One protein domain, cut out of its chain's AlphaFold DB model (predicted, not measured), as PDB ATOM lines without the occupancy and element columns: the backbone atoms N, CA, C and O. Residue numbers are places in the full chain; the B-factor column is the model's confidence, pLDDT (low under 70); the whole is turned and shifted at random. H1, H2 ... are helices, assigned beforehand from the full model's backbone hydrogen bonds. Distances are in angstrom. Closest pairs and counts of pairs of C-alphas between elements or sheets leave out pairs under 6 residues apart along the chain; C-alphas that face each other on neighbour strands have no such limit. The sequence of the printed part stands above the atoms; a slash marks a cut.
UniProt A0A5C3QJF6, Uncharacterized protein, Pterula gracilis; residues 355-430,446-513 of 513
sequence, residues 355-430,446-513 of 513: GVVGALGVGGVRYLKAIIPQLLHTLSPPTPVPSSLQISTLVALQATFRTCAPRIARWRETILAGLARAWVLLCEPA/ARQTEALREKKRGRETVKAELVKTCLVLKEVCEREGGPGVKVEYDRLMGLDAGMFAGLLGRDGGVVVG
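This is residues 355 to 430 and 446 to 513 of the 513 residues of an uncharacterized protein of Pterula gracilis (UniProt A0A5C3QJF6). Four helices, H1 to H4, make an up-and-down bundle, each running against the one before it, and a small hairpin of H5 and H6 packs through H6 on H3 and H4, on the side away from H1 and H2. The longest helix, H4, runs past the bundle, and its residues 446 to 454 stick out. The printed part has 144 residues with six named helices, H1 to H6 in chain order, and no named strand; the class is all helix. The whole is compact, with a radius of gyration of the C-alphas of 15.9 A, yet flat in outline, spanning 52 by 45 by 21 A.

Start at H4, residues 446 to 479. H2, residues 387 to 403, touches it at a shallow tilt of 11 degrees, the same way; look at the closest C-alphas, those of Ser 387 and Gly 458, 5.5 A apart. H3, residues 405 to 427, touches H4 opposite ways at a shallow tilt of 26 degrees, closest at C-alphas Ala 409 and Cys 477, 5.4 A. H1, residues 355 to 379, forms a helical hairpin with H2, closest at C-alphas Gly 361 and Thr 403, 5.5 A; H1 and H4 are apart. H1 also touches H3, with C-alphas Leu 376 and Gly 418 closest at 5.5 A. H6, residues 497 to 504, touches residues 463 to 471 of H4 about perpendicular, at 74 degrees, with C-alphas Val 467 and Leu 503 closest at 5.1 A. H5, residues 486 to 495, forms a helical hairpin with H6, closest at C-alphas Met 493 and Phe 500, 6.0 A. Every O i to N i+4 pair is within hydrogen-bond range in H2, H4 and H5, against 11 of 21 in H1, 14 of 19 in H3 and 2 of 4 in H6.

Find C-alpha 446 at (169.476, 3.267, 121.910); from there H4 runs 49.5 A to C-alpha 479 at (165.747, 52.574, 120.961). H1 begins at C-alpha 355, (176.078, 39.964, 136.427), has a kink of 138 degrees near residue 362, and measures 20.3 A. H2 measures 24.3 A. H3 measures 29.5 A, with a kink of 67 degrees near residue 412. H5 measures 14.3 A and H6 10.0 A.

The farthest C-alphas, those of Ala 446 and Gly 481, are 53.4 A apart. Residues 431 to 445 are not printed, and C-alphas 430 and 446 are 19.6 A apart across this cut. Of the links that are printed whole, none is long. The model's pLDDT is under 70 at residues 429 to 430, 446 to 448, 482 and 505 to 513.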
ATOM      1  N   GLY A 355     176.120  39.311 135.120       96.69
ATOM      2  CA  GLY A 355     176.078  39.964 136.427       96.69
ATOM      3  C   GLY A 355     177.144  41.051 136.557       96.69
ATOM      4  O   GLY A 355     176.854  42.164 136.995       96.69
ATOM      5  N   VAL A 356     178.364  40.767 136.093       97.38
ATOM      6  CA  VAL A 356     179.489  41.714 136.140       97.38
ATOM      7  C   VAL A 356     179.262  42.903 135.207       97.38
ATOM      8  O   VAL A 356     179.446  44.053 135.612       97.38
ATOM      9  N   VAL A 357     178.832  42.650 133.966       96.62
ATOM     10  CA  VAL A 357     178.523  43.714 133.002       96.62
ATOM     11  C   VAL A 357     177.357  44.560 133.508       96.62
ATOM     12  O   VAL A 357     177.471  45.785 133.524       96.62
ATOM     13  N   GLY A 358     176.288  43.927 134.005       96.25
ATOM     14  CA  GLY A 358     175.141  44.611 134.601       96.25
ATOM     15  C   GLY A 358     175.532  45.521 135.769       96.25
ATOM     16  O   GLY A 358     175.122  46.679 135.810       96.25
ATOM     17  N   ALA A 359     176.398  45.049 136.670       94.88
ATOM     18  CA  ALA A 359     176.875  45.830 137.813       94.88
ATOM     19  C   ALA A 359     177.756  47.032 137.428       94.88
ATOM     20  O   ALA A 359     177.772  48.043 138.143       94.88
ATOM     21  N   LEU A 360     178.496  46.922 136.318       94.19
ATOM     22  CA  LEU A 360     179.330  47.989 135.765       94.19
ATOM     23  C   LEU A 360     178.510  49.010 134.949       94.19
ATOM     24  O   LEU A 360     178.942  50.153 134.767       94.19
ATOM     25  N   GLY A 361     177.331  48.615 134.462       93.50
ATOM     26  CA  GLY A 361     176.451  49.460 133.664       93.50
ATOM     27  C   GLY A 361     177.126  49.946 132.376       93.50
ATOM     28  O   GLY A 361     177.940  49.251 131.765       93.50
ATOM     29  N   VAL A 362     176.864  51.203 131.998       90.94
ATOM     30  CA  VAL A 362     177.479  51.840 130.815       90.94
ATOM     31  C   VAL A 362     179.014  51.852 130.865       90.94
ATOM     32  O   VAL A 362     179.675  51.956 129.831       90.94
ATOM     33  N   GLY A 363     179.614  51.684 132.049       92.06
ATOM     34  CA  GLY A 363     181.054  51.507 132.204       92.06
ATOM     35  C   GLY A 363     181.620  50.327 131.413       92.06
ATOM     36  O   GLY A 363     182.769  50.402 130.975       92.06
ATOM     37  N   GLY A 364     180.812  49.288 131.160       93.12
ATOM     38  CA  GLY A 364     181.179  48.101 130.380       93.12
ATOM     39  C   GLY A 364     181.535  48.392 128.925       93.12
ATOM     40  O   GLY A 364     182.279  47.631 128.308       93.12
ATOM     41  N   VAL A 365     181.116  49.549 128.402       95.69
ATOM     42  CA  VAL A 365     181.426  50.009 127.043       95.69
ATOM     43  C   VAL A 365     182.926  49.960 126.732       95.69
ATOM     44  O   VAL A 365     183.315  49.643 125.606       95.69
ATOM     45  N   ARG A 366     183.787  50.254 127.718       95.50
ATOM     46  CA  ARG A 366     185.250  50.267 127.529       95.50
ATOM     47  C   ARG A 366     185.824  48.896 127.158       95.50
ATOM     48  O   ARG A 366     186.880  48.836 126.538       95.50
ATOM     49  N   TYR A 367     185.112  47.820 127.497       96.94
ATOM     50  CA  TYR A 367     185.534  46.439 127.278       96.94
ATOM     51  C   TYR A 367     184.879  45.793 126.053       96.94
ATOM     52  O   TYR A 367     185.219  44.662 125.725       96.94
ATOM     53  N   LEU A 368     184.001  46.494 125.317       97.00
ATOM     54  CA  LEU A 368     183.324  45.926 124.138       97.00
ATOM     55  C   LEU A 368     184.297  45.392 123.082       97.00
ATOM     56  O   LEU A 368     183.997  44.399 122.427       97.00
ATOM     57  N   LYS A 369     185.476  46.016 122.953       96.00
ATOM     58  CA  LYS A 369     186.536  45.555 122.046       96.00
ATOM     59  C   LYS A 369     187.102  44.179 122.395       96.00
ATOM     60  O   LYS A 369     187.621  43.532 121.500       96.00
ATOM     61  N   ALA A 370     187.013  43.759 123.653       95.75
ATOM     62  CA  ALA A 370     187.402  42.424 124.091       95.75
ATOM     63  C   ALA A 370     186.186  41.485 124.126       95.75
ATOM     64  O   ALA A 370     186.236  40.391 123.579       95.75
ATOM     65  N   ILE A 371     185.067  41.947 124.699       96.56
ATOM     66  CA  ILE A 371     183.856  41.138 124.907       96.56
ATOM     67  C   ILE A 371     183.244  40.677 123.585       96.56
ATOM     68  O   ILE A 371     182.995  39.489 123.414       96.56
ATOM     69  N   ILE A 372     182.991  41.592 122.643       96.88
ATOM     70  CA  ILE A 372     182.258  41.237 121.422       96.88
ATOM     71  C   ILE A 372     183.050  40.232 120.572       96.88
ATOM     72  O   ILE A 372     182.479  39.194 120.242       96.88
ATOM     73  N   PRO A 373     184.336  40.460 120.236       94.81
ATOM     74  CA  PRO A 373     185.092  39.486 119.452       94.81
ATOM     75  C   PRO A 373     185.210  38.123 120.135       94.81
ATOM     76  O   PRO A 373     185.006  37.116 119.462       94.81
ATOM     77  N   GLN A 374     185.467  38.087 121.450       93.56
ATOM     78  CA  GLN A 374     185.599  36.828 122.187       93.56
ATOM     79  C   GLN A 374     184.301  36.015 122.145       93.56
ATOM     80  O   GLN A 374     184.314  34.855 121.741       93.56
ATOM     81  N   LEU A 375     183.167  36.633 122.491       95.12
ATOM     82  CA  LEU A 375     181.878  35.939 122.506       95.12
ATOM     83  C   LEU A 375     181.466  35.488 121.095       95.12
ATOM     84  O   LEU A 375     180.993  34.371 120.916       95.12
ATOM     85  N   LEU A 376     181.688  36.303 120.060       94.81
ATOM     86  CA  LEU A 376     181.384  35.888 118.686       94.81
ATOM     87  C   LEU A 376     182.291  34.748 118.200       94.81
ATOM     88  O   LEU A 376     181.819  33.886 117.459       94.81
ATOM     89  N   HIS A 377     183.560  34.714 118.618       91.62
ATOM     90  CA  HIS A 377     184.465  33.603 118.317       91.62
ATOM     91  C   HIS A 377     183.952  32.291 118.924       91.62
ATOM     92  O   HIS A 377     183.915  31.274 118.239       91.62
ATOM     93  N   THR A 378     183.440  32.331 120.157       90.69
ATOM     94  CA  THR A 378     182.831  31.172 120.826       90.69
ATOM     95  C   THR A 378     181.563  30.653 120.130       90.69
ATOM     96  O   THR A 378     181.233  29.473 120.251       90.69
ATOM     97  N   LEU A 379     180.853  31.485 119.359       91.44
ATOM     98  CA  LEU A 379     179.693  31.048 118.565       91.44
ATOM     99  C   LEU A 379     180.071  30.384 117.236       91.44
ATOM    100  O   LEU A 379     179.284  29.607 116.695       91.44
ATOM    101  N   SER A 380     181.241  30.702 116.682       86.88
ATOM    102  CA  SER A 380     181.753  30.123 115.429       86.88
ATOM    103  C   SER A 380     183.220  29.688 115.555       86.88
ATOM    104  O   SER A 380     184.075  30.212 114.835       86.88
ATOM    105  N   PRO A 381     183.530  28.763 116.479       78.81
ATOM    106  CA  PRO A 381     184.889  28.286 116.690       78.81
ATOM    107  C   PRO A 381     185.336  27.340 115.566       78.81
ATOM    108  O   PRO A 381     184.497  26.701 114.924       78.81
ATOM    109  N   PRO A 382     186.657  27.204 115.339       75.38
ATOM    110  CA  PRO A 382     187.198  26.230 114.390       75.38
ATOM    111  C   PRO A 382     186.919  24.780 114.817       75.38
ATOM    112  O   PRO A 382     186.853  23.888 113.975       75.38
ATOM    113  N   THR A 383     186.741  24.540 116.117       77.19
ATOM    114  CA  THR A 383     186.430  23.236 116.706       77.19
ATOM    115  C   THR A 383     185.005  23.220 117.260       77.19
ATOM    116  O   THR A 383     184.551  24.227 117.798       77.19
ATOM    117  N   PRO A 384     184.259  22.103 117.164       79.62
ATOM    118  CA  PRO A 384     182.912  22.033 117.720       79.62
ATOM    119  C   PRO A 384     182.900  22.291 119.232       79.62
ATOM    120  O   PRO A 384     183.575  21.596 119.986       79.62
ATOM    121  N   VAL A 385     182.078  23.245 119.674       85.88
ATOM    122  CA  VAL A 385     181.858  23.541 121.098       85.88
ATOM    123  C   VAL A 385     180.510  23.001 121.586       85.88
ATOM    124  O   VAL A 385     179.574  22.860 120.789       85.88
ATOM    125  N   PRO A 386     180.362  22.726 122.894       89.62
ATOM    126  CA  PRO A 386     179.087  22.336 123.477       89.62
ATOM    127  C   PRO A 386     178.008  23.407 123.288       89.62
ATOM    128  O   PRO A 386     178.254  24.603 123.457       89.62
ATOM    129  N   SER A 387     176.770  22.975 123.028       91.19
ATOM    130  CA  SER A 387     175.621  23.884 122.901       91.19
ATOM    131  C   SER A 387     175.380  24.711 124.166       91.19
ATOM    132  O   SER A 387     174.904  25.838 124.077       91.19
ATOM    133  N   SER A 388     175.743  24.192 125.341       92.88
ATOM    134  CA  SER A 388     175.633  24.914 126.610       92.88
ATOM    135  C   SER A 388     176.500  26.177 126.659       92.88
ATOM    136  O   SER A 388     176.017  27.222 127.093       92.88
ATOM    137  N   LEU A 389     177.737  26.118 126.153       94.50
ATOM    138  CA  LEU A 389     178.615  27.284 126.044       94.50
ATOM    139  C   LEU A 389     178.066  28.300 125.031       94.50
ATOM    140  O   LEU A 389     178.086  29.502 125.293       94.50
ATOM    141  N   GLN A 390     177.520  27.839 123.902       94.94
ATOM    142  CA  GLN A 390     176.901  28.729 122.910       94.94
ATOM    143  C   GLN A 390     175.686  29.466 123.487       94.94
ATOM    144  O   GLN A 390     175.557  30.672 123.300       94.94
ATOM    145  N   ILE A 391     174.819  28.767 124.227       95.56
ATOM    146  CA  ILE A 391     173.660  29.375 124.896       95.56
ATOM    147  C   ILE A 391     174.125  30.416 125.922       95.56
ATOM    148  O   ILE A 391     173.660  31.553 125.883       95.56
ATOM    149  N   SER A 392     175.084  30.057 126.781       96.56
ATOM    150  CA  SER A 392     175.689  30.973 127.757       96.56
ATOM    151  C   SER A 392     176.234  32.242 127.090       96.56
ATOM    152  O   SER A 392     175.919  33.365 127.484       96.56
ATOM    153  N   THR A 393     176.955  32.069 125.981       97.06
ATOM    154  CA  THR A 393     177.514  33.153 125.164       97.06
ATOM    155  C   THR A 393     176.436  34.085 124.615       97.06
ATOM    156  O   THR A 393     176.584  35.306 124.669       97.06
ATOM    157  N   LEU A 394     175.326  33.538 124.113       97.81
ATOM    158  CA  LEU A 394     174.206  34.330 123.602       97.81
ATOM    159  C   LEU A 394     173.506  35.111 124.719       97.81
ATOM    160  O   LEU A 394     173.199  36.291 124.540       97.81
ATOM    161  N   VAL A 395     173.318  34.501 125.890       97.31
ATOM    162  CA  VAL A 395     172.772  35.180 127.076       97.31
ATOM    163  C   VAL A 395     173.689  36.329 127.514       97.31
ATOM    164  O   VAL A 395     173.218  37.446 127.754       97.31
ATOM    165  N   ALA A 396     175.003  36.101 127.538       97.81
ATOM    166  CA  ALA A 396     175.997  37.122 127.851       97.81
ATOM    167  C   ALA A 396     176.032  38.267 126.825       97.81
ATOM    168  O   ALA A 396     176.117  39.441 127.208       97.81
ATOM    169  N   LEU A 397     175.888  37.962 125.530       97.94
ATOM    170  CA  LEU A 397     175.737  38.970 124.477       97.94
ATOM    171  C   LEU A 397     174.478  39.809 124.687       97.94
ATOM    172  O   LEU A 397     174.566  41.033 124.683       97.94
ATOM    173  N   GLN A 398     173.326  39.188 124.946       97.69
ATOM    174  CA  GLN A 398     172.078  39.916 125.195       97.69
ATOM    175  C   GLN A 398     172.181  40.851 126.406       97.69
ATOM    176  O   GLN A 398     171.734  41.998 126.342       97.69
ATOM    177  N   ALA A 399     172.783  40.392 127.508       97.44
ATOM    178  CA  ALA A 399     173.031  41.229 128.682       97.44
ATOM    179  C   ALA A 399     173.965  42.404 128.350       97.44
ATOM    180  O   ALA A 399     173.699  43.548 128.731       97.44
ATOM    181  N   THR A 400     175.015  42.144 127.567       97.56
ATOM    182  CA  THR A 400     175.943  43.173 127.083       97.56
ATOM    183  C   THR A 400     175.240  44.183 126.183       97.56
ATOM    184  O   THR A 400     175.478  45.381 126.320       97.56
ATOM    185  N   PHE A 401     174.337  43.740 125.303       96.56
ATOM    186  CA  PHE A 401     173.612  44.631 124.399       96.56
ATOM    187  C   PHE A 401     172.730  45.603 125.168       96.56
ATOM    188  O   PHE A 401     172.802  46.807 124.946       96.56
ATOM    189  N   ARG A 402     171.951  45.089 126.124       95.75
ATOM    190  CA  ARG A 402     171.063  45.913 126.952       95.75
ATOM    191  C   ARG A 402     171.839  46.907 127.813       95.75
ATOM    192  O   ARG A 402     171.440  48.061 127.924       95.75
ATOM    193  N   THR A 403     172.955  46.469 128.392       95.81
ATOM    194  CA  THR A 403     173.727  47.272 129.352       95.81
ATOM    195  C   THR A 403     174.607  48.321 128.672       95.81
ATOM    196  O   THR A 403     174.710  49.458 129.132       95.81
ATOM    197  N   CYS A 404     175.225  47.964 127.547       95.25
ATOM    198  CA  CYS A 404     176.124  48.832 126.790       95.25
ATOM    199  C   CYS A 404     175.434  49.488 125.582       95.25
ATOM    200  O   CYS A 404     176.130  49.990 124.692       95.25
ATOM    201  N   ALA A 405     174.094  49.496 125.564       93.25
ATOM    202  CA  ALA A 405     173.228  49.939 124.469       93.25
ATOM    203  C   ALA A 405     173.734  51.180 123.706       93.25
ATOM    204  O   ALA A 405     173.870  51.080 122.481       93.25
ATOM    205  N   PRO A 406     174.173  52.275 124.371       90.88
ATOM    206  CA  PRO A 406     174.593  53.500 123.683       90.88
ATOM    207  C   PRO A 406     175.750  53.331 122.685       90.88
ATOM    208  O   PRO A 406     176.013  54.218 121.873       90.88
ATOM    209  N   ARG A 407     176.510  52.229 122.754       93.06
ATOM    210  CA  ARG A 407     177.648  51.963 121.855       93.06
ATOM    211  C   ARG A 407     177.512  50.689 121.029       93.06
ATOM    212  O   ARG A 407     178.396  50.432 120.212       93.06
ATOM    213  N   ILE A 408     176.426  49.930 121.176       94.06
ATOM    214  CA  ILE A 408     176.217  48.670 120.442       94.06
ATOM    215  C   ILE A 408     175.978  48.906 118.955       94.06
ATOM    216  O   ILE A 408     176.493  48.144 118.142       94.06
ATOM    217  N   ALA A 409     175.315  50.002 118.574       91.62
ATOM    218  CA  ALA A 409     175.037  50.313 117.170       91.62
ATOM    219  C   ALA A 409     176.304  50.342 116.289       91.62
ATOM    220  O   ALA A 409     176.245  49.993 115.112       91.62
ATOM    221  N   ARG A 410     177.476  50.692 116.842       92.12
ATOM    222  CA  ARG A 410     178.763  50.653 116.117       92.12
ATOM    223  C   ARG A 410     179.227  49.229 115.789       92.12
ATOM    224  O   ARG A 410     179.961  49.037 114.828       92.12
ATOM    225  N   TRP A 411     178.828  48.253 116.595       94.12
ATOM    226  CA  TRP A 411     179.218  46.851 116.469       94.12
ATOM    227  C   TRP A 411     178.201  46.012 115.695       94.12
ATOM    228  O   TRP A 411     178.450  44.828 115.480       94.12
ATOM    229  N   ARG A 412     177.069  46.596 115.276       92.25
ATOM    230  CA  ARG A 412     175.937  45.866 114.686       92.25
ATOM    231  C   ARG A 412     176.330  44.986 113.499       92.25
ATOM    232  O   ARG A 412     175.910  43.839 113.451       92.25
ATOM    233  N   GLU A 413     177.189  45.477 112.604       92.00
ATOM    234  CA  GLU A 413     177.665  44.717 111.440       92.00
ATOM    235  C   GLU A 413     178.497  43.504 111.871       92.00
ATOM    236  O   GLU A 413     178.259  42.385 111.421       92.00
ATOM    237  N   THR A 414     179.444  43.705 112.793       94.62
ATOM    238  CA  THR A 414     180.305  42.636 113.318       94.62
ATOM    239  C   THR A 414     179.498  41.584 114.070       94.62
ATOM    240  O   THR A 414     179.705  40.390 113.860       94.62
ATOM    241  N   ILE A 415     178.568  42.027 114.923       95.69
ATOM    242  CA  ILE A 415     177.673  41.155 115.684       95.69
ATOM    243  C   ILE A 415     176.828  40.333 114.720       95.69
ATOM    244  O   ILE A 415     176.854  39.107 114.788       95.69
ATOM    245  N   LEU A 416     176.125  40.988 113.797       94.19
ATOM    246  CA  LEU A 416     175.220  40.311 112.882       94.19
ATOM    247  C   LEU A 416     175.961  39.318 111.979       94.19
ATOM    248  O   LEU A 416     175.491  38.200 111.797       94.19
ATOM    249  N   ALA A 417     177.153  39.671 111.489       93.19
ATOM    250  CA  ALA A 417     177.998  38.747 110.736       93.19
ATOM    251  C   ALA A 417     178.410  37.518 111.569       93.19
ATOM    252  O   ALA A 417     178.439  36.403 111.051       93.19
ATOM    253  N   GLY A 418     178.722  37.697 112.858       94.75
ATOM    254  CA  GLY A 418     179.026  36.588 113.766       94.75
ATOM    255  C   GLY A 418     177.822  35.681 114.031       94.75
ATOM    256  O   GLY A 418     177.947  34.464 113.930       94.75
ATOM    257  N   LEU A 419     176.646  36.263 114.288       95.31
ATOM    258  CA  LEU A 419     175.397  35.512 114.479       95.31
ATOM    259  C   LEU A 419     174.994  34.750 113.206       95.31
ATOM    260  O   LEU A 419     174.600  33.588 113.284       95.31
ATOM    261  N   ALA A 420     175.148  35.373 112.035       93.69
ATOM    262  CA  ALA A 420     174.884  34.749 110.742       93.69
ATOM    263  C   ALA A 420     175.819  33.558 110.477       93.69
ATOM    264  O   ALA A 420     175.346  32.496 110.080       93.69
ATOM    265  N   ARG A 421     177.125  33.685 110.757       93.06
ATOM    266  CA  ARG A 421     178.074  32.559 110.648       93.06
ATOM    267  C   ARG A 421     177.685  31.396 111.559       93.06
ATOM    268  O   ARG A 421     177.618  30.261 111.096       93.06
ATOM    269  N   ALA A 422     177.357  31.681 112.818       92.88
ATOM    270  CA  ALA A 422     176.912  30.661 113.764       92.88
ATOM    271  C   ALA A 422     175.634  29.956 113.281       92.88
ATOM    272  O   ALA A 422     175.512  28.737 113.378       92.88
ATOM    273  N   TRP A 423     174.695  30.709 112.701       93.25
ATOM    274  CA  TRP A 423     173.473  30.162 112.118       93.25
ATOM    275  C   TRP A 423     173.737  29.220 110.939       93.25
ATOM    276  O   TRP A 423     173.155  28.134 110.892       93.25
ATOM    277  N   VAL A 424     174.624  29.605 110.016       91.38
ATOM    278  CA  VAL A 424     175.006  28.777 108.859       91.38
ATOM    279  C   VAL A 424     175.596  27.446 109.329       91.38
ATOM    280  O   VAL A 424     175.095  26.394 108.935       91.38
ATOM    281  N   LEU A 425     176.535  27.469 110.282       88.69
ATOM    282  CA  LEU A 425     177.129  26.258 110.878       88.69
ATOM    283  C   LEU A 425     176.081  25.332 111.536       88.69
ATOM    284  O   LEU A 425     176.213  24.106 111.575       88.69
ATOM    285  N   LEU A 426     174.988  25.894 112.056       87.25
ATOM    286  CA  LEU A 426     173.876  25.120 112.620       87.25
ATOM    287  C   LEU A 426     172.892  24.599 111.565       87.25
ATOM    288  O   LEU A 426     172.076  23.724 111.876       87.25
ATOM    289  N   CYS A 427     172.925  25.139 110.351       85.38
ATOM    290  CA  CYS A 427     172.121  24.685 109.222       85.38
ATOM    291  C   CYS A 427     172.861  23.666 108.352       85.38
ATOM    292  O   CYS A 427     172.200  22.835 107.733       85.38
ATOM    293  N   GLU A 428     174.196  23.666 108.364       79.00
ATOM    294  CA  GLU A 428     174.989  22.674 107.642       79.00
ATOM    295  C   GLU A 428     174.675  21.236 108.120       79.00
ATOM    296  O   GLU A 428     174.600  20.963 109.338       79.00
ATOM    297  N   PRO A 429     174.444  20.300 107.177       60.44
ATOM    298  CA  PRO A 429     174.258  18.893 107.495       60.44
ATOM    299  C   PRO A 429     175.566  18.321 108.049       60.44
ATOM    300  O   PRO A 429     176.652  18.654 107.584       60.44
ATOM    301  N   ALA A 430     175.471  17.448 109.058       56.69
ATOM    302  CA  ALA A 430     176.654  16.749 109.557       56.69
ATOM    303  C   ALA A 430     177.291  15.938 108.410       56.69
ATOM    304  O   ALA A 430     176.538  15.354 107.622       56.69
ATOM    305  N   ALA A 446     170.364   2.432 121.098       67.75
ATOM    306  CA  ALA A 446     169.476   3.267 121.910       67.75
ATOM    307  C   ALA A 446     170.202   4.502 122.482       67.75
ATOM    308  O   ALA A 446     169.721   5.621 122.294       67.75
ATOM    309  N   ARG A 447     171.392   4.320 123.074       69.00
ATOM    310  CA  ARG A 447     172.231   5.406 123.618       69.00
ATOM    311  C   ARG A 447     172.681   6.388 122.532       69.00
ATOM    312  O   ARG A 447     172.632   7.598 122.732       69.00
ATOM    313  N   GLN A 448     173.030   5.892 121.345       69.19
ATOM    314  CA  GLN A 448     173.361   6.719 120.180       69.19
ATOM    315  C   GLN A 448     172.149   7.492 119.646       69.19
ATOM    316  O   GLN A 448     172.279   8.653 119.252       69.19
ATOM    317  N   THR A 449     170.961   6.881 119.659       76.94
ATOM    318  CA  THR A 449     169.714   7.552 119.261       76.94
ATOM    319  C   THR A 449     169.347   8.659 120.249       76.94
ATOM    320  O   THR A 449     168.932   9.742 119.834       76.94
ATOM    321  N   GLU A 450     169.523   8.421 121.548       78.31
ATOM    322  CA  GLU A 450     169.305   9.416 122.599       78.31
ATOM    323  C   GLU A 450     170.311  10.572 122.514       78.31
ATOM    324  O   GLU A 450     169.892  11.726 122.442       78.31
ATOM    325  N   ALA A 451     171.605  10.279 122.370       76.31
ATOM    326  CA  ALA A 451     172.644  11.291 122.177       76.31
ATOM    327  C   ALA A 451     172.412  12.134 120.908       76.31
ATOM    328  O   ALA A 451     172.612  13.351 120.904       76.31
ATOM    329  N   LEU A 452     171.938  11.519 119.818       78.81
ATOM    330  CA  LEU A 452     171.585  12.244 118.596       78.81
ATOM    331  C   LEU A 452     170.366  13.156 118.807       78.81
ATOM    332  O   LEU A 452     170.350  14.285 118.309       78.81
ATOM    333  N   ARG A 453     169.358  12.691 119.558       81.12
ATOM    334  CA  ARG A 453     168.187  13.497 119.942       81.12
ATOM    335  C   ARG A 453     168.582  14.665 120.836       81.12
ATOM    336  O   ARG A 453     168.095  15.771 120.620       81.12
ATOM    337  N   GLU A 454     169.462  14.447 121.805       80.50
ATOM    338  CA  GLU A 454     169.982  15.493 122.684       80.50
ATOM    339  C   GLU A 454     170.791  16.528 121.900       80.50
ATOM    340  O   GLU A 454     170.528  17.724 122.007       80.50
ATOM    341  N   LYS A 455     171.677  16.085 121.000       80.44
ATOM    342  CA  LYS A 455     172.419  16.977 120.101       80.44
ATOM    343  C   LYS A 455     171.488  17.790 119.199       80.44
ATOM    344  O   LYS A 455     171.718  18.982 118.993       80.44
ATOM    345  N   LYS A 456     170.431  17.173 118.662       84.12
ATOM    346  CA  LYS A 456     169.420  17.874 117.855       84.12
ATOM    347  C   LYS A 456     168.680  18.926 118.685       84.12
ATOM    348  O   LYS A 456     168.587  20.068 118.248       84.12
ATOM    349  N   ARG A 457     168.247  18.564 119.896       86.94
ATOM    350  CA  ARG A 457     167.602  19.475 120.852       86.94
ATOM    351  C   ARG A 457     168.511  20.651 121.204       86.94
ATOM    352  O   ARG A 457     168.074  21.791 121.141       86.94
ATOM    353  N   GLY A 458     169.789  20.388 121.482       86.31
ATOM    354  CA  GLY A 458     170.797  21.419 121.730       86.31
ATOM    355  C   GLY A 458     170.927  22.400 120.562       86.31
ATOM    356  O   GLY A 458     170.861  23.608 120.774       86.31
ATOM    357  N   ARG A 459     171.019  21.903 119.318       88.12
ATOM    358  CA  ARG A 459     171.059  22.763 118.115       88.12
ATOM    359  C   ARG A 459     169.795  23.612 117.966       88.12
ATOM    360  O   ARG A 459     169.902  24.782 117.613       88.12
ATOM    361  N   GLU A 460     168.616  23.047 118.214       90.31
ATOM    362  CA  GLU A 460     167.342  23.778 118.152       90.31
ATOM    363  C   GLU A 460     167.271  24.884 119.213       90.31
ATOM    364  O   GLU A 460     166.909  26.016 118.887       90.31
ATOM    365  N   THR A 461     167.713  24.608 120.443       93.06
ATOM    366  CA  THR A 461     167.801  25.617 121.509       93.06
ATOM    367  C   THR A 461     168.767  26.744 121.143       93.06
ATOM    368  O   THR A 461     168.430  27.914 121.310       93.06
ATOM    369  N   VAL A 462     169.941  26.426 120.583       93.25
ATOM    370  CA  VAL A 462     170.898  27.453 120.133       93.25
ATOM    371  C   VAL A 462     170.295  28.305 119.012       93.25
ATOM    372  O   VAL A 462     170.437  29.525 119.034       93.25
ATOM    373  N   LYS A 463     169.571  27.702 118.056       93.06
ATOM    374  CA  LYS A 463     168.856  28.449 117.007       93.06
ATOM    375  C   LYS A 463     167.819  29.408 117.592       93.06
ATOM    376  O   LYS A 463     167.782  30.564 117.185       93.06
ATOM    377  N   ALA A 464     167.012  28.956 118.552       93.81
ATOM    378  CA  ALA A 464     166.033  29.813 119.219       93.81
ATOM    379  C   ALA A 464     166.704  30.995 119.941       93.81
ATOM    380  O   ALA A 464     166.263  32.140 119.814       93.81
ATOM    381  N   GLU A 465     167.815  30.743 120.637       95.50
ATOM    382  CA  GLU A 465     168.538  31.789 121.361       95.50
ATOM    383  C   GLU A 465     169.274  32.759 120.411       95.50
ATOM    384  O   GLU A 465     169.382  33.951 120.710       95.50
ATOM    385  N   LEU A 466     169.714  32.304 119.229       95.69
ATOM    386  CA  LEU A 466     170.250  33.168 118.168       95.69
ATOM    387  C   LEU A 466     169.192  34.151 117.659       95.69
ATOM    388  O   LEU A 466     169.458  35.352 117.603       95.69
ATOM    389  N   VAL A 467     167.987  33.659 117.353       95.25
ATOM    390  CA  VAL A 467     166.858  34.500 116.918       95.25
ATOM    391  C   VAL A 467     166.547  35.556 117.974       95.25
ATOM    392  O   VAL A 467     166.495  36.749 117.678       95.25
ATOM    393  N   LYS A 468     166.421  35.139 119.237       95.62
ATOM    394  CA  LYS A 468     166.208  36.053 120.363       95.62
ATOM    395  C   LYS A 468     167.320  37.100 120.473       95.62
ATOM    396  O   LYS A 468     167.035  38.273 120.696       95.62
ATOM    397  N   THR A 469     168.575  36.708 120.268       96.69
ATOM    398  CA  THR A 469     169.724  37.626 120.296       96.69
ATOM    399  C   THR A 469     169.657  38.665 119.170       96.69
ATOM    400  O   THR A 469     169.936  39.839 119.420       96.69
ATOM    401  N   CYS A 470     169.226  38.280 117.962       95.56
ATOM    402  CA  CYS A 470     168.958  39.213 116.863       95.56
ATOM    403  C   CYS A 470     167.851  40.216 117.225       95.56
ATOM    404  O   CYS A 470     168.041  41.419 117.044       95.56
ATOM    405  N   LEU A 471     166.739  39.752 117.803       93.62
ATOM    406  CA  LEU A 471     165.639  40.630 118.226       93.62
ATOM    407  C   LEU A 471     166.092  41.652 119.276       93.62
ATOM    408  O   LEU A 471     165.799  42.837 119.141       93.62
ATOM    409  N   VAL A 472     166.875  41.221 120.270       95.00
ATOM    410  CA  VAL A 472     167.445  42.127 121.282       95.00
ATOM    411  C   VAL A 472     168.391  43.147 120.647       95.00
ATOM    412  O   VAL A 472     168.375  44.315 121.025       95.00
ATOM    413  N   LEU A 473     169.205  42.738 119.667       95.00
ATOM    414  CA  LEU A 473     170.071  43.664 118.934       95.00
ATOM    415  C   LEU A 473     169.254  44.717 118.172       95.00
ATOM    416  O   LEU A 473     169.616  45.894 118.197       95.00
ATOM    417  N   LYS A 474     168.165  44.307 117.509       92.88
ATOM    418  CA  LYS A 474     167.253  45.212 116.796       92.88
ATOM    419  C   LYS A 474     166.640  46.235 117.752       92.88
ATOM    420  O   LYS A 474     166.812  47.431 117.531       92.88
ATOM    421  N   GLU A 475     166.029  45.762 118.838       92.50
ATOM    422  CA  GLU A 475     165.400  46.599 119.868       92.50
ATOM    423  C   GLU A 475     166.381  47.640 120.430       92.50
ATOM    424  O   GLU A 475     166.078  48.831 120.492       92.50
ATOM    425  N   VAL A 476     167.592  47.204 120.798       92.75
ATOM    426  CA  VAL A 476     168.628  48.081 121.359       92.75
ATOM    427  C   VAL A 476     169.080  49.142 120.353       92.75
ATOM    428  O   VAL A 476     169.230  50.304 120.722       92.75
ATOM    429  N   CYS A 477     169.297  48.776 119.087       90.50
ATOM    430  CA  CYS A 477     169.732  49.731 118.067       90.50
ATOM    431  C   CYS A 477     168.640  50.754 117.713       90.50
ATOM    432  O   CYS A 477     168.960  51.920 117.489       90.50
ATOM    433  N   GLU A 478     167.371  50.336 117.679       89.56
ATOM    434  CA  GLU A 478     166.230  51.213 117.382       89.56
ATOM    435  C   GLU A 478     165.953  52.198 118.525       89.56
ATOM    436  O   GLU A 478     165.736  53.386 118.280       89.56
ATOM    437  N   ARG A 479     166.026  51.740 119.781       88.38
ATOM    438  CA  ARG A 479     165.747  52.574 120.961       88.38
ATOM    439  C   ARG A 479     166.721  53.742 121.126       88.38
ATOM    440  O   ARG A 479     166.315  54.817 121.553       88.38
ATOM    441  N   GLU A 480     167.997  53.546 120.806       84.19
ATOM    442  CA  GLU A 480     169.043  54.563 121.010       84.19
ATOM    443  C   GLU A 480     169.113  55.601 119.867       84.19
ATOM    444  O   GLU A 480     170.029  56.423 119.835       84.19
ATOM    445  N   GLY A 481     168.175  55.570 118.908       70.88
ATOM    446  CA  GLY A 481     168.103  56.533 117.801       70.88
ATOM    447  C   GLY A 481     169.280  56.463 116.816       70.88
ATOM    448  O   GLY A 481     169.492  57.392 116.036       70.88
ATOM    449  N   GLY A 482     170.072  55.388 116.866       69.50
ATOM    450  CA  GLY A 482     171.171  55.133 115.936       69.50
ATOM    451  C   GLY A 482     170.686  54.569 114.595       69.50
ATOM    452  O   GLY A 482     169.495  54.310 114.421       69.50
ATOM    453  N   PRO A 483     171.598  54.334 113.628       72.88
ATOM    454  CA  PRO A 483     171.261  53.533 112.458       72.88
ATOM    455  C   PRO A 483     170.786  52.159 112.944       72.88
ATOM    456  O   PRO A 483     171.548  51.411 113.564       72.88
ATOM    457  N   GLY A 484     169.502  51.870 112.718       78.81
ATOM    458  CA  GLY A 484     168.913  50.572 113.024       78.81
ATOM    459  C   GLY A 484     169.592  49.454 112.232       78.81
ATOM    460  O   GLY A 484     170.414  49.699 111.355       78.81
ATOM    461  N   VAL A 485     169.218  48.209 112.512       86.88
ATOM    462  CA  VAL A 485     169.803  47.026 111.848       86.88
ATOM    463  C   VAL A 485     169.132  46.665 110.520       86.88
ATOM    464  O   VAL A 485     169.481  45.663 109.903       86.88
ATOM    465  N   LYS A 486     168.143  47.458 110.083       85.69
ATOM    466  CA  LYS A 486     167.303  47.155 108.917       85.69
ATOM    467  C   LYS A 486     168.128  46.968 107.644       85.69
ATOM    468  O   LYS A 486     167.941  45.983 106.946       85.69
ATOM    469  N   VAL A 487     169.073  47.869 107.377       87.19
ATOM    470  CA  VAL A 487     169.916  47.802 106.172       87.19
ATOM    471  C   VAL A 487     170.742  46.520 106.162       87.19
ATOM    472  O   VAL A 487     170.874  45.865 105.133       87.19
ATOM    473  N   GLU A 488     171.309  46.144 107.304       89.75
ATOM    474  CA  GLU A 488     172.098  44.927 107.426       89.75
ATOM    475  C   GLU A 488     171.226  43.659 107.356       89.75
ATOM    476  O   GLU A 488     171.664  42.652 106.801       89.75
ATOM    477  N   TYR A 489     169.985  43.713 107.847       90.19
ATOM    478  CA  TYR A 489     169.008  42.622 107.736       90.19
ATOM    479  C   TYR A 489     168.579  42.416 106.281       90.19
ATOM    480  O   TYR A 489     168.628  41.291 105.787       90.19
ATOM    481  N   ASP A 490     168.259  43.500 105.572       87.38
ATOM    482  CA  ASP A 490     167.918  43.475 104.148       87.38
ATOM    483  C   ASP A 490     169.085  42.912 103.318       87.38
ATOM    484  O   ASP A 490     168.880  42.100 102.415       87.38
ATOM    485  N   ARG A 491     170.333  43.268 103.667       89.00
ATOM    486  CA  ARG A 491     171.535  42.690 103.043       89.00
ATOM    487  C   ARG A 491     171.642  41.183 103.267       89.00
ATOM    488  O   ARG A 491     171.943  40.473 102.314       89.00
ATOM    489  N   LEU A 492     171.400  40.684 104.483       88.69
ATOM    490  CA  LEU A 492     171.410  39.240 104.751       88.69
ATOM    491  C   LEU A 492     170.311  38.504 103.980       88.69
ATOM    492  O   LEU A 492     170.576  37.468 103.374       88.69
ATOM    493  N   MET A 493     169.098  39.055 103.959       88.75
ATOM    494  CA  MET A 493     167.978  38.489 103.203       88.75
ATOM    495  C   MET A 493     168.241  38.485 101.693       88.75
ATOM    496  O   MET A 493     167.837  37.552 101.006       88.75
ATOM    497  N   GLY A 494     168.956  39.492 101.183       87.81
ATOM    498  CA  GLY A 494     169.398  39.552  99.791       87.81
ATOM    499  C   GLY A 494     170.481  38.531  99.422       87.81
ATOM    500  O   GLY A 494     170.607  38.210  98.243       87.81
ATOM    501  N   LEU A 495     171.246  38.009 100.391       89.75
ATOM    502  CA  LEU A 495     172.236  36.951 100.146       89.75
ATOM    503  C   LEU A 495     171.568  35.583  99.970       89.75
ATOM    504  O   LEU A 495     171.834  34.900  98.987       89.75
ATOM    505  N   ASP A 496     170.715  35.190 100.920       87.44
ATOM    506  CA  ASP A 496     169.912  33.965 100.845       87.44
ATOM    507  C   ASP A 496     168.715  34.055 101.805       87.44
ATOM    508  O   ASP A 496     168.813  33.795 103.010       87.44
ATOM    509  N   ALA A 497     167.552  34.418 101.260       86.94
ATOM    510  CA  ALA A 497     166.317  34.527 102.027       86.94
ATOM    511  C   ALA A 497     165.884  33.184 102.645       86.94
ATOM    512  O   ALA A 497     165.336  33.172 103.746       86.94
ATOM    513  N   GLY A 498     166.143  32.056 101.974       85.12
ATOM    514  CA  GLY A 498     165.807  30.726 102.485       85.12
ATOM    515  C   GLY A 498     166.656  30.346 103.697       85.12
ATOM    516  O   GLY A 498     166.147  29.743 104.644       85.12
ATOM    517  N   MET A 499     167.926  30.756 103.705       87.62
ATOM    518  CA  MET A 499     168.845  30.520 104.814       87.62
ATOM    519  C   MET A 499     168.559  31.427 106.015       87.62
ATOM    520  O   MET A 499     168.501  30.938 107.146       87.62
ATOM    521  N   PHE A 500     168.388  32.737 105.804       91.00
ATOM    522  CA  PHE A 500     168.380  33.719 106.898       91.00
ATOM    523  C   PHE A 500     166.991  34.119 107.412       91.00
ATOM    524  O   PHE A 500     166.907  34.659 108.518       91.00
ATOM    525  N   ALA A 501     165.896  33.782 106.715       87.00
ATOM    526  CA  ALA A 501     164.537  34.060 107.202       87.00
ATOM    527  C   ALA A 501     164.270  33.461 108.596       87.00
ATOM    528  O   ALA A 501     163.604  34.072 109.430       87.00
ATOM    529  N   GLY A 502     164.820  32.272 108.870       86.19
ATOM    530  CA  GLY A 502     164.697  31.626 110.177       86.19
ATOM    531  C   GLY A 502     165.463  32.342 111.295       86.19
ATOM    532  O   GLY A 502     165.009  32.306 112.432       86.19
ATOM    533  N   LEU A 503     166.581  33.009 110.978       89.44
ATOM    534  CA  LEU A 503     167.428  33.721 111.944       89.44
ATOM    535  C   LEU A 503     166.833  35.073 112.354       89.44
ATOM    536  O   LEU A 503     166.925  35.467 113.514       89.44
ATOM    537  N   LEU A 504     166.257  35.799 111.395       86.62
ATOM    538  CA  LEU A 504     165.742  37.154 111.616       86.62
ATOM    539  C   LEU A 504     164.283  37.168 112.106       86.62
ATOM    540  O   LEU A 504     163.774  38.220 112.488       86.62
ATOM    541  N   GLY A 505     163.623  36.003 112.132       67.50
ATOM    542  CA  GLY A 505     162.197  35.875 112.424       67.50
ATOM    543  C   GLY A 505     161.322  36.377 111.267       67.50
ATOM    544  O   GLY A 505     161.776  37.100 110.384       67.50
ATOM    545  N   ARG A 506     160.032  36.009 111.257       55.78
ATOM    546  CA  ARG A 506     159.084  36.434 110.202       55.78
ATOM    547  C   ARG A 506     158.870  37.957 110.127       55.78
ATOM    548  O   ARG A 506     158.414  38.434 109.096       55.78
ATOM    549  N   ASP A 507     159.283  38.708 111.149       49.09
ATOM    550  CA  ASP A 507     159.261  40.180 111.169       49.09
ATOM    551  C   ASP A 507     160.539  40.824 110.591       49.09
ATOM    552  O   ASP A 507     160.720  42.045 110.649       49.09
ATOM    553  N   GLY A 508     161.442  40.013 110.026       44.12
ATOM    554  CA  GLY A 508     162.660  40.451 109.340       44.12
ATOM    555  C   GLY A 508     162.425  41.086 107.965       44.12
ATOM    556  O   GLY A 508     163.366  41.604 107.375       44.12
ATOM    557  N   GLY A 509     161.188  41.095 107.466       40.88
ATOM    558  CA  GLY A 509     160.835  41.820 106.254       40.88
ATOM    559  C   GLY A 509     159.411  41.540 105.809       40.88
ATOM    560  O   GLY A 509     159.194  40.516 105.188       40.88
ATOM    561  N   VAL A 510     158.483  42.455 106.110       33.38
ATOM    562  CA  VAL A 510     157.454  42.995 105.198       33.38
ATOM    563  C   VAL A 510     156.888  44.264 105.858       33.38
ATOM    564  O   VAL A 510     156.049  44.200 106.746       33.38
ATOM    565  N   VAL A 511     157.322  45.433 105.389       31.98
ATOM    566  CA  VAL A 511     156.377  46.518 105.085       31.98
ATOM    567  C   VAL A 511     156.606  46.804 103.610       31.98
ATOM    568  O   VAL A 511     157.547  47.505 103.242       31.98
ATOM    569  N   VAL A 512     155.819  46.139 102.771       31.81
ATOM    570  CA  VAL A 512     155.673  46.447 101.349       31.81
ATOM    571  C   VAL A 512     154.225  46.883 101.179       31.81
ATOM    572  O   VAL A 512     153.332  46.079 101.442       31.81
ATOM    573  N   GLY A 513     154.030  48.128 100.738       30.78
ATOM    574  CA  GLY A 513     152.728  48.720 100.415       30.78
ATOM    575  C   GLY A 513     152.206  49.643 101.495       30.78
ATOM    576  O   GLY A 513     151.456  49.136 102.353       30.78
TER     577      GLY A 513